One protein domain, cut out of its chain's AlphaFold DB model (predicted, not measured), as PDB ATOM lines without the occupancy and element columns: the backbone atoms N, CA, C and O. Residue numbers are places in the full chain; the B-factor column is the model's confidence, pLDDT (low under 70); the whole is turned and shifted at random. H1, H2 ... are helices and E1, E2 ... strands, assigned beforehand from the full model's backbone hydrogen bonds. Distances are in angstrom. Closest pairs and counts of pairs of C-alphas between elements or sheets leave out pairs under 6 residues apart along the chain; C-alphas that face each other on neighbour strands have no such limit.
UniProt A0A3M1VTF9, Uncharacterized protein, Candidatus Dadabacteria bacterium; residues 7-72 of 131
ATOM      1  N   SER A   7      34.423  -6.567  53.663       87.25
ATOM      2  CA  SER A   7      35.317  -7.108  54.698       87.25
ATOM      3  C   SER A   7      34.782  -8.377  55.371       87.25
ATOM      4  O   SER A   7      35.553  -9.250  55.757       87.25
ATOM      5  N   PHE A   8      33.464  -8.485  55.535       88.19
ATOM      6  CA  PHE A   8      32.820  -9.649  56.129       88.19
ATOM      7  C   PHE A   8      32.735 -10.808  55.125       88.19
ATOM      8  O   PHE A   8      33.068 -11.948  55.451       88.19
ATOM      9  N   LEU A   9      32.356 -10.513  53.878       89.88
ATOM     10  CA  LEU A   9      32.300 -11.507  52.805       89.88
ATOM     11  C   LEU A   9      33.689 -12.052  52.454       89.88
ATOM     12  O   LEU A   9      33.824 -13.239  52.176       89.88
ATOM     13  N   GLU A  10      34.730 -11.228  52.560       91.69
ATOM     14  CA  GLU A  10      36.115 -11.665  52.417       91.69
ATOM     15  C   GLU A  10      36.494 -12.709  53.476       91.69
ATOM     16  O   GLU A  10      37.075 -13.737  53.132       91.69
ATOM     17  N   LYS A  11      36.104 -12.520  54.745       90.50
ATOM     18  CA  LYS A  11      36.303 -13.537  55.796       90.50
ATOM     19  C   LYS A  11      35.576 -14.839  55.466       90.50
ATOM     20  O   LYS A  11      36.163 -15.913  55.576       90.50
ATOM     21  N   CYS A  12      34.330 -14.755  55.006       90.75
ATOM     22  CA  CYS A  12      33.571 -15.932  54.575       90.75
ATOM     23  C   CYS A  12      34.256 -16.652  53.400       90.75
ATOM     24  O   CYS A  12      34.329 -17.879  53.373       90.75
ATOM     25  N   TYR A  13      34.831 -15.902  52.459       91.88
ATOM     26  CA  TYR A  13      35.617 -16.470  51.369       91.88
ATOM     27  C   TYR A  13      36.883 -17.185  51.872       91.88
ATOM     28  O   TYR A  13      37.206 -18.268  51.382       91.88
ATOM     29  N   GLN A  14      37.560 -16.655  52.900       91.69
ATOM     30  CA  GLN A  14      38.694 -17.343  53.530       91.69
ATOM     31  C   GLN A  14      38.298 -18.693  54.149       91.69
ATOM     32  O   GLN A  14      39.071 -19.643  54.037       91.69
ATOM     33  N   LEU A  15      37.094 -18.821  54.732       89.69
ATOM     34  CA  LEU A  15      36.597 -20.118  55.225       89.69
ATOM     35  C   LEU A  15      36.535 -21.154  54.102       89.69
ATOM     36  O   LEU A  15      37.010 -22.278  54.266       89.69
ATOM     37  N   LYS A  16      36.000 -20.768  52.939       90.88
ATOM     38  CA  LYS A  16      35.948 -21.652  51.769       90.88
ATOM     39  C   LYS A  16      37.342 -22.085  51.328       90.88
ATOM     40  O   LYS A  16      37.565 -23.270  51.096       90.88
ATOM     41  N   LEU A  17      38.291 -21.149  51.234       91.06
ATOM     42  CA  LEU A  17      39.681 -21.468  50.872       91.06
ATOM     43  C   LEU A  17      40.342 -22.436  51.863       91.06
ATOM     44  O   LEU A  17      41.258 -23.170  51.499       91.06
ATOM     45  N   LYS A  18      39.857 -22.452  53.104       88.56
ATOM     46  CA  LYS A  18      40.269 -23.357  54.175       88.56
ATOM     47  C   LYS A  18      39.485 -24.673  54.230       88.56
ATOM     48  O   LYS A  18      39.738 -25.489  55.107       88.56
ATOM     49  N   GLY A  19      38.583 -24.915  53.279       85.12
ATOM     50  CA  GLY A  19      37.856 -26.179  53.141       85.12
ATOM     51  C   GLY A  19      36.499 -26.226  53.842       85.12
ATOM     52  O   GLY A  19      35.915 -27.302  53.939       85.12
ATOM     53  N   TYR A  20      35.972 -25.091  54.311       85.00
ATOM     54  CA  TYR A  20      34.591 -25.011  54.785       85.00
ATOM     55  C   TYR A  20      33.623 -24.951  53.595       85.00
ATOM     56  O   TYR A  20      33.512 -23.921  52.928       85.00
ATOM     57  N   ASN A  21      32.921 -26.055  53.338       78.56
ATOM     58  CA  ASN A  21      31.954 -26.192  52.246       78.56
ATOM     59  C   ASN A  21      30.630 -26.761  52.775       78.56
ATOM     60  O   ASN A  21      30.399 -27.964  52.664       78.56
ATOM     61  N   PRO A  22      29.770 -25.932  53.380       73.00
ATOM     62  CA  PRO A  22      28.455 -26.379  53.817       73.00
ATOM     63  C   PRO A  22      27.507 -26.567  52.626       73.00
ATOM     64  O   PRO A  22      27.704 -26.009  51.542       73.00
ATOM     65  N   ASP A  23      26.436 -27.321  52.857       82.06
ATOM     66  CA  ASP A  23      25.428 -27.608  51.844       82.06
ATOM     67  C   ASP A  23      24.562 -26.379  51.527       82.06
ATOM     68  O   ASP A  23      23.981 -25.749  52.414       82.06
ATOM     69  N   PHE A  24      24.406 -26.070  50.236       86.69
ATOM     70  CA  PHE A  24      23.541 -24.987  49.758       86.69
ATOM     71  C   PHE A  24      22.061 -25.363  49.878       86.69
ATOM     72  O   PHE A  24      21.438 -25.863  48.938       86.69
ATOM     73  N   THR A  25      21.499 -25.121  51.058       89.56
ATOM     74  CA  THR A  25      20.092 -25.383  51.379       89.56
ATOM     75  C   THR A  25      19.215 -24.140  51.162       89.56
ATOM     76  O   THR A  25      19.694 -23.011  51.297       89.56
ATOM     77  N   PRO A  26      17.922 -24.293  50.807       92.12
ATOM     78  CA  PRO A  26      17.016 -23.153  50.658       92.12
ATOM     79  C   PRO A  26      16.941 -22.288  51.924       92.12
ATOM     80  O   PRO A  26      16.799 -22.804  53.028       92.12
ATOM     81  N   GLY A  27      16.993 -20.968  51.751       89.31
ATOM     82  CA  GLY A  27      17.046 -19.978  52.830       89.31
ATOM     83  C   GLY A  27      18.465 -19.571  53.234       89.31
ATOM     84  O   GLY A  27      18.632 -18.525  53.858       89.31
ATOM     85  N   MET A  28      19.485 -20.336  52.839       89.62
ATOM     86  CA  MET A  28      20.880 -20.016  53.125       89.62
ATOM     87  C   MET A  28      21.344 -18.760  52.380       89.62
ATOM     88  O   MET A  28      20.953 -18.525  51.232       89.62
ATOM     89  N   ILE A  29      22.220 -17.979  53.017       91.38
ATOM     90  CA  ILE A  29      22.954 -16.895  52.362       91.38
ATOM     91  C   ILE A  29      24.290 -17.441  51.851       91.38
ATOM     92  O   ILE A  29      25.054 -18.071  52.582       91.38
ATOM     93  N   ILE A  30      24.580 -17.177  50.582       92.06
ATOM     94  CA  ILE A  30      25.851 -17.500  49.932       92.06
ATOM     95  C   ILE A  30      26.468 -16.228  49.358       92.06
ATOM     96  O   ILE A  30      25.768 -15.248  49.111       92.06
ATOM     97  N   GLY A  31      27.774 -16.237  49.132       91.94
ATOM     98  CA  GLY A  31      28.504 -15.151  48.501       91.94
ATOM     99  C   GLY A  31      29.278 -15.607  47.273       91.94
ATOM    100  O   GLY A  31      29.581 -16.789  47.112       91.94
ATOM    101  N   ARG A  32      29.604 -14.658  46.396       91.62
ATOM    102  CA  ARG A  32      30.472 -14.854  45.229       91.62
ATOM    103  C   ARG A  32      31.421 -13.671  45.089       91.62
ATOM    104  O   ARG A  32      31.021 -12.531  45.308       91.62
ATOM    105  N   GLY A  33      32.670 -13.957  44.726       89.44
ATOM    106  CA  GLY A  33      33.654 -12.935  44.373       89.44
ATOM    107  C   GLY A  33      33.520 -12.498  42.913       89.44
ATOM    108  O   GLY A  33      33.358 -13.332  42.020       89.44
ATOM    109  N   PHE A  34      33.630 -11.196  42.678       86.12
ATOM    110  CA  PHE A  34      33.677 -10.549  41.373       86.12
ATOM    111  C   PHE A  34      34.972  -9.751  41.264       86.12
ATOM    112  O   PHE A  34      35.282  -8.953  42.146       86.12
ATOM    113  N   ALA A  35      35.704  -9.939  40.164       79.50
ATOM    114  CA  ALA A  35      37.017  -9.324  39.963       79.50
ATOM    115  C   ALA A  35      36.996  -7.791  40.122       79.50
ATOM    116  O   ALA A  35      37.901  -7.234  40.735       79.50
ATOM    117  N   ASP A  36      35.936  -7.136  39.639       81.25
ATOM    118  CA  ASP A  36      35.850  -5.671  39.602       81.25
ATOM    119  C   ASP A  36      35.002  -5.066  40.737       81.25
ATOM    120  O   ASP A  36      35.110  -3.875  41.025       81.25
ATOM    121  N   PHE A  37      34.159  -5.870  41.394       78.06
ATOM    122  CA  PHE A  37      33.129  -5.380  42.327       78.06
ATOM    123  C   PHE A  37      33.282  -5.901  43.763       78.06
ATOM    124  O   PHE A  37      32.508  -5.522  44.644       78.06
ATOM    125  N   GLY A  38      34.296  -6.729  44.033       88.12
ATOM    126  CA  GLY A  38      34.511  -7.322  45.350       88.12
ATOM    127  C   GLY A  38      33.619  -8.539  45.546       88.12
ATOM    128  O   GLY A  38      33.821  -9.553  44.886       88.12
ATOM    129  N   PHE A  39      32.648  -8.464  46.453       90.75
ATOM    130  CA  PHE A  39      31.772  -9.587  46.769       90.75
ATOM    131  C   PHE A  39      30.295  -9.210  46.697       90.75
ATOM    132  O   PHE A  39      29.893  -8.102  47.042       90.75
ATOM    133  N   GLU A  40      29.477 -10.182  46.311       90.81
ATOM    134  CA  GLU A  40      28.020 -10.089  46.352       90.81
ATOM    135  C   GLU A  40      27.450 -11.250  47.162       90.81
ATOM    136  O   GLU A  40      28.066 -12.315  47.244       90.81
ATOM    137  N   SER A  41      26.269 -11.043  47.742       92.50
ATOM    138  CA  SER A  41      25.547 -12.054  48.510       92.50
ATOM    139  C   SER A  41      24.193 -12.372  47.885       92.50
ATOM    140  O   SER A  41      23.535 -11.514  47.294       92.50
ATOM    141  N   PHE A  42      23.784 -13.626  48.032       93.50
ATOM    142  CA  PHE A  42      22.598 -14.202  47.424       93.50
ATOM    143  C   PHE A  42      21.864 -15.058  48.447       93.50
ATOM    144  O   PHE A  42      22.493 -15.674  49.306       93.50
ATOM    145  N   THR A  43      20.545 -15.161  48.320       94.38
ATOM    146  CA  THR A  43      19.761 -16.160  49.057       94.38
ATOM    147  C   THR A  43      19.439 -17.336  48.153       94.38
ATOM    148  O   THR A  43      18.937 -17.153  47.043       94.38
ATOM    149  N   VAL A  44      19.692 -18.547  48.645       92.94
ATOM    150  CA  VAL A  44      19.298 -19.790  47.983       92.94
ATOM    151  C   VAL A  44      17.786 -19.958  48.089       92.94
ATOM    152  O   VAL A  44      17.199 -19.911  49.168       92.94
ATOM    153  N   LEU A  45      17.145 -20.167  46.953       93.38
ATOM    154  CA  LEU A  45      15.728 -20.455  46.814       93.38
ATOM    155  C   LEU A  45      15.525 -21.950  46.520       93.38
ATOM    156  O   LEU A  45      16.445 -22.630  46.057       93.38
ATOM    157  N   PRO A  46      14.309 -22.482  46.729       91.88
ATOM    158  CA  PRO A  46      13.968 -23.827  46.284       91.88
ATOM    159  C   PRO A  46      14.227 -24.032  44.783       91.88
ATOM    160  O   PRO A  46      14.148 -23.087  43.993       91.88
ATOM    161  N   SER A  47      14.471 -25.286  44.394       88.75
ATOM    162  CA  SER A  47      14.685 -25.692  42.995       88.75
ATOM    163  C   SER A  47      15.930 -25.080  42.335       88.75
ATOM    164  O   SER A  47      15.887 -24.732  41.156       88.75
ATOM    165  N   ASP A  48      17.030 -24.963  43.087       87.88
ATOM    166  CA  ASP A  48      18.331 -24.483  42.598       87.88
ATOM    167  C   ASP A  48      18.272 -23.079  41.984       87.88
ATOM    168  O   ASP A  48      18.883 -22.805  40.951       87.88
ATOM    169  N   PHE A  49      17.517 -22.172  42.597       93.75
ATOM    170  CA  PHE A  49      17.549 -20.756  42.243       93.75
ATOM    171  C   PHE A  49      18.273 -19.963  43.317       93.75
ATOM    172  O   PHE A  49      18.295 -20.350  44.480       93.75
ATOM    173  N   ILE A  50      18.827 -18.825  42.934       94.44
ATOM    174  CA  ILE A  50      19.363 -17.829  43.851       94.44
ATOM    175  C   ILE A  50      18.781 -16.468  43.492       94.44
ATOM    176  O   ILE A  50      18.404 -16.225  42.343       94.44
ATOM    177  N   ILE A  51      18.682 -15.595  44.486       95.19
ATOM    178  CA  ILE A  51      18.311 -14.196  44.293       95.19
ATOM    179  C   ILE A  51      19.412 -13.304  44.848       95.19
ATOM    180  O   ILE A  51      19.852 -13.507  45.980       95.19
ATOM    181  N   SER A  52      19.863 -12.338  44.050       92.81
ATOM    182  CA  SER A  52      20.792 -11.310  44.517       92.81
ATOM    183  C   SER A  52      20.140 -10.493  45.628       92.81
ATOM    184  O   SER A  52      19.037  -9.973  45.462       92.81
ATOM    185  N   LEU A  53      20.839 -10.342  46.753       90.81
ATOM    186  CA  LEU A  53      20.407  -9.451  47.831       90.81
ATOM    187  C   LEU A  53      20.671  -7.972  47.517       90.81
ATOM    188  O   LEU A  53      20.165  -7.103  48.225       90.81
ATOM    189  N   LEU A  54      21.454  -7.686  46.471       88.25
ATOM    190  CA  LEU A  54      21.764  -6.332  46.024       88.25
ATOM    191  C   LEU A  54      20.788  -5.852  44.943       88.25
ATOM    192  O   LEU A  54      20.242  -4.757  45.062       88.25
ATOM    193  N   THR A  55      20.580  -6.650  43.893       90.62
ATOM    194  CA  THR A  55      19.783  -6.254  42.720       90.62
ATOM    195  C   THR A  55      18.374  -6.839  42.722       90.62
ATOM    196  O   THR A  55      17.488  -6.302  42.063       90.62
ATOM    197  N   GLY A  56      18.140  -7.924  43.469       92.06
ATOM    198  CA  GLY A  56      16.897  -8.694  43.407       92.06
ATOM    199  C   GLY A  56      16.803  -9.619  42.189       92.06
ATOM    200  O   GLY A  56      15.770 -10.262  41.995       92.06
ATOM    201  N   ASP A  57      17.861  -9.717  41.377       94.00
ATOM    202  CA  ASP A  57      17.866 -10.567  40.192       94.00
ATOM    203  C   ASP A  57      17.865 -12.043  40.573       94.00
ATOM    204  O   ASP A  57      18.634 -12.497  41.424       94.00
ATOM    205  N   LYS A  58      16.998 -12.803  39.902       95.06
ATOM    206  CA  LYS A  58      16.877 -14.246  40.080       95.06
ATOM    207  C   LYS A  58      17.653 -14.975  38.991       95.06
ATOM    208  O   LYS A  58      17.399 -14.778  37.804       95.06
ATOM    209  N   SER A  59      18.522 -15.890  39.393       93.38
ATOM    210  CA  SER A  59      19.282 -16.754  38.488       93.38
ATOM    211  C   SER A  59      19.274 -18.201  38.977       93.38
ATOM    212  O   SER A  59      18.853 -18.502  40.097       93.38
ATOM    213  N   ARG A  60      19.656 -19.131  38.101       92.75
ATOM    214  CA  ARG A  60      19.744 -20.554  38.437       92.75
ATOM    215  C   ARG A  60      21.131 -20.849  39.003       92.75
ATOM    216  O   ARG A  60      22.119 -20.450  38.407       92.75
ATOM    217  N   LEU A  61      21.194 -21.574  40.113       89.56
ATOM    218  CA  LEU A  61      22.421 -22.094  40.702       89.56
ATOM    219  C   LEU A  61      22.748 -23.443  40.052       89.56
ATOM    220  O   LEU A  61      22.341 -24.500  40.535       89.56
ATOM    221  N   SER A  62      23.434 -23.402  38.912       86.00
ATOM    222  CA  SER A  62      23.870 -24.624  38.235       86.00
ATOM    223  C   SER A  62      24.943 -25.357  39.047       86.00
ATOM    224  O   SER A  62      25.712 -24.737  39.783       86.00
ATOM    225  N   SER A  63      25.020 -26.683  38.912       83.06
ATOM    226  CA  SER A  63      26.025 -27.499  39.607       83.06
ATOM    227  C   SER A  63      27.459 -27.074  39.277       83.06
ATOM    228  O   SER A  63      28.311 -27.109  40.154       83.06
ATOM    229  N   GLU A  64      27.705 -26.635  38.040       83.44
ATOM    230  CA  GLU A  64      29.011 -26.156  37.569       83.44
ATOM    231  C   GLU A  64      29.410 -24.821  38.212       83.44
ATOM    232  O   GLU A  64      30.588 -24.548  38.421       83.44
ATOM    233  N   GLU A  65      28.435 -23.979  38.559       84.81
ATOM    234  CA  GLU A  65      28.699 -22.676  39.164       84.81
ATOM    235  C   GLU A  65      28.803 -22.722  40.685       84.81
ATOM    236  O   GLU A  65      29.314 -21.765  41.265       84.81
ATOM    237  N   ARG A  66      28.352 -23.803  41.337       86.25
ATOM    238  CA  ARG A  66      28.393 -23.955  42.803       86.25
ATOM    239  C   ARG A  66      29.799 -23.744  43.364       86.25
ATOM    240  O   ARG A  66      29.945 -23.068  44.380       86.25
ATOM    241  N   ASP A  67      30.821 -24.188  42.639       86.69
ATOM    242  CA  ASP A  67      32.229 -24.014  43.005       86.69
ATOM    243  C   ASP A  67      32.702 -22.555  42.968       86.69
ATOM    244  O   ASP A  67      33.778 -22.251  43.479       86.69
ATOM    245  N   ASN A  68      31.919 -21.616  42.434       89.31
ATOM    246  CA  ASN A  68      32.212 -20.181  42.497       89.31
ATOM    247  C   ASN A  68      31.626 -19.509  43.745       89.31
ATOM    248  O   ASN A  68      32.042 -18.404  44.096       89.31
ATOM    249  N   PHE A  69      30.699 -20.170  44.439       92.19
ATOM    250  CA  PHE A  69      30.040 -19.630  45.625       92.19
ATOM    251  C   PHE A  69      30.711 -20.106  46.911       92.19
ATOM    252  O   PHE A  69      31.331 -21.166  46.957       92.19
ATOM    253  N   PHE A  70      30.612 -19.302  47.959       92.75
ATOM    254  CA  PHE A  70      30.975 -19.656  49.327       92.75
ATOM    255  C   PHE A  70      29.779 -19.425  50.237       92.75
ATOM    256  O   PHE A  70      28.923 -18.593  49.955       92.75
ATOM    257  N   ALA A  71      29.717 -20.146  51.344       90.00
ATOM    258  CA  ALA A  71      28.674 -19.920  52.324       90.00
ATOM    259  C   ALA A  71      28.930 -18.677  53.168       90.00
ATOM    260  O   ALA A  71      30.070 -18.352  53.497       90.00
ATOM    261  N   VAL A  72      27.839 -18.035  53.571       89.94
ATOM    262  CA  VAL A  72      27.824 -17.012  54.613       89.94
ATOM    263  C   VAL A  72      27.159 -17.643  55.838       89.94
ATOM    264  O   VAL A  72      25.935 -17.582  55.962       89.94
TER     265      VAL A  72
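AT A GLANCE: This is residues 7 to 72 of the 131 residues of an uncharacterized protein of Candidatus Dadabacteria bacterium (UniProt A0A3M1VTF9). A strongly twisted, curled antiparallel sheet, E4 - E3 - E2 - E1 - E5, has helix H1 packed over its E2, E1 and E5 end, making two layers. The 66 printed residues, mixed in class, hold H1, then E1 to E5. The whole is compact, radius of gyration of the C-alphas 11.1 A, spanning 28 by 24 by 20 A.

IN THESE COORDINATES: Find C-alpha 38 at (34.511, -7.322, 45.350), where E2, residues 38 to 45, begins its 23.0 A. Then find E1, 29 to 34; E3, 49 to 52; E4, 58 to 60; E5, 69 to 71; and H1, 7 to 17, from (35.317, -7.108, 54.698).

HOW THE PARTS SIT: E1 E2 E3 E4 form a meander, each the antiparallel neighbour of the one before. In hairpin E1 and E2, N 32 and O 40, 2.9 A, are within hydrogen-bond range, as is every O i to N i+4 pair of H1. H1 is on the sheet, height 7.9 A; its closest C-alphas with E5 are Lys 16 and Phe 70, 5.9 A.

THE WHOLE: The printed part has no cut; H1 to E1 is a long link; no printed residue is under pLDDT 70.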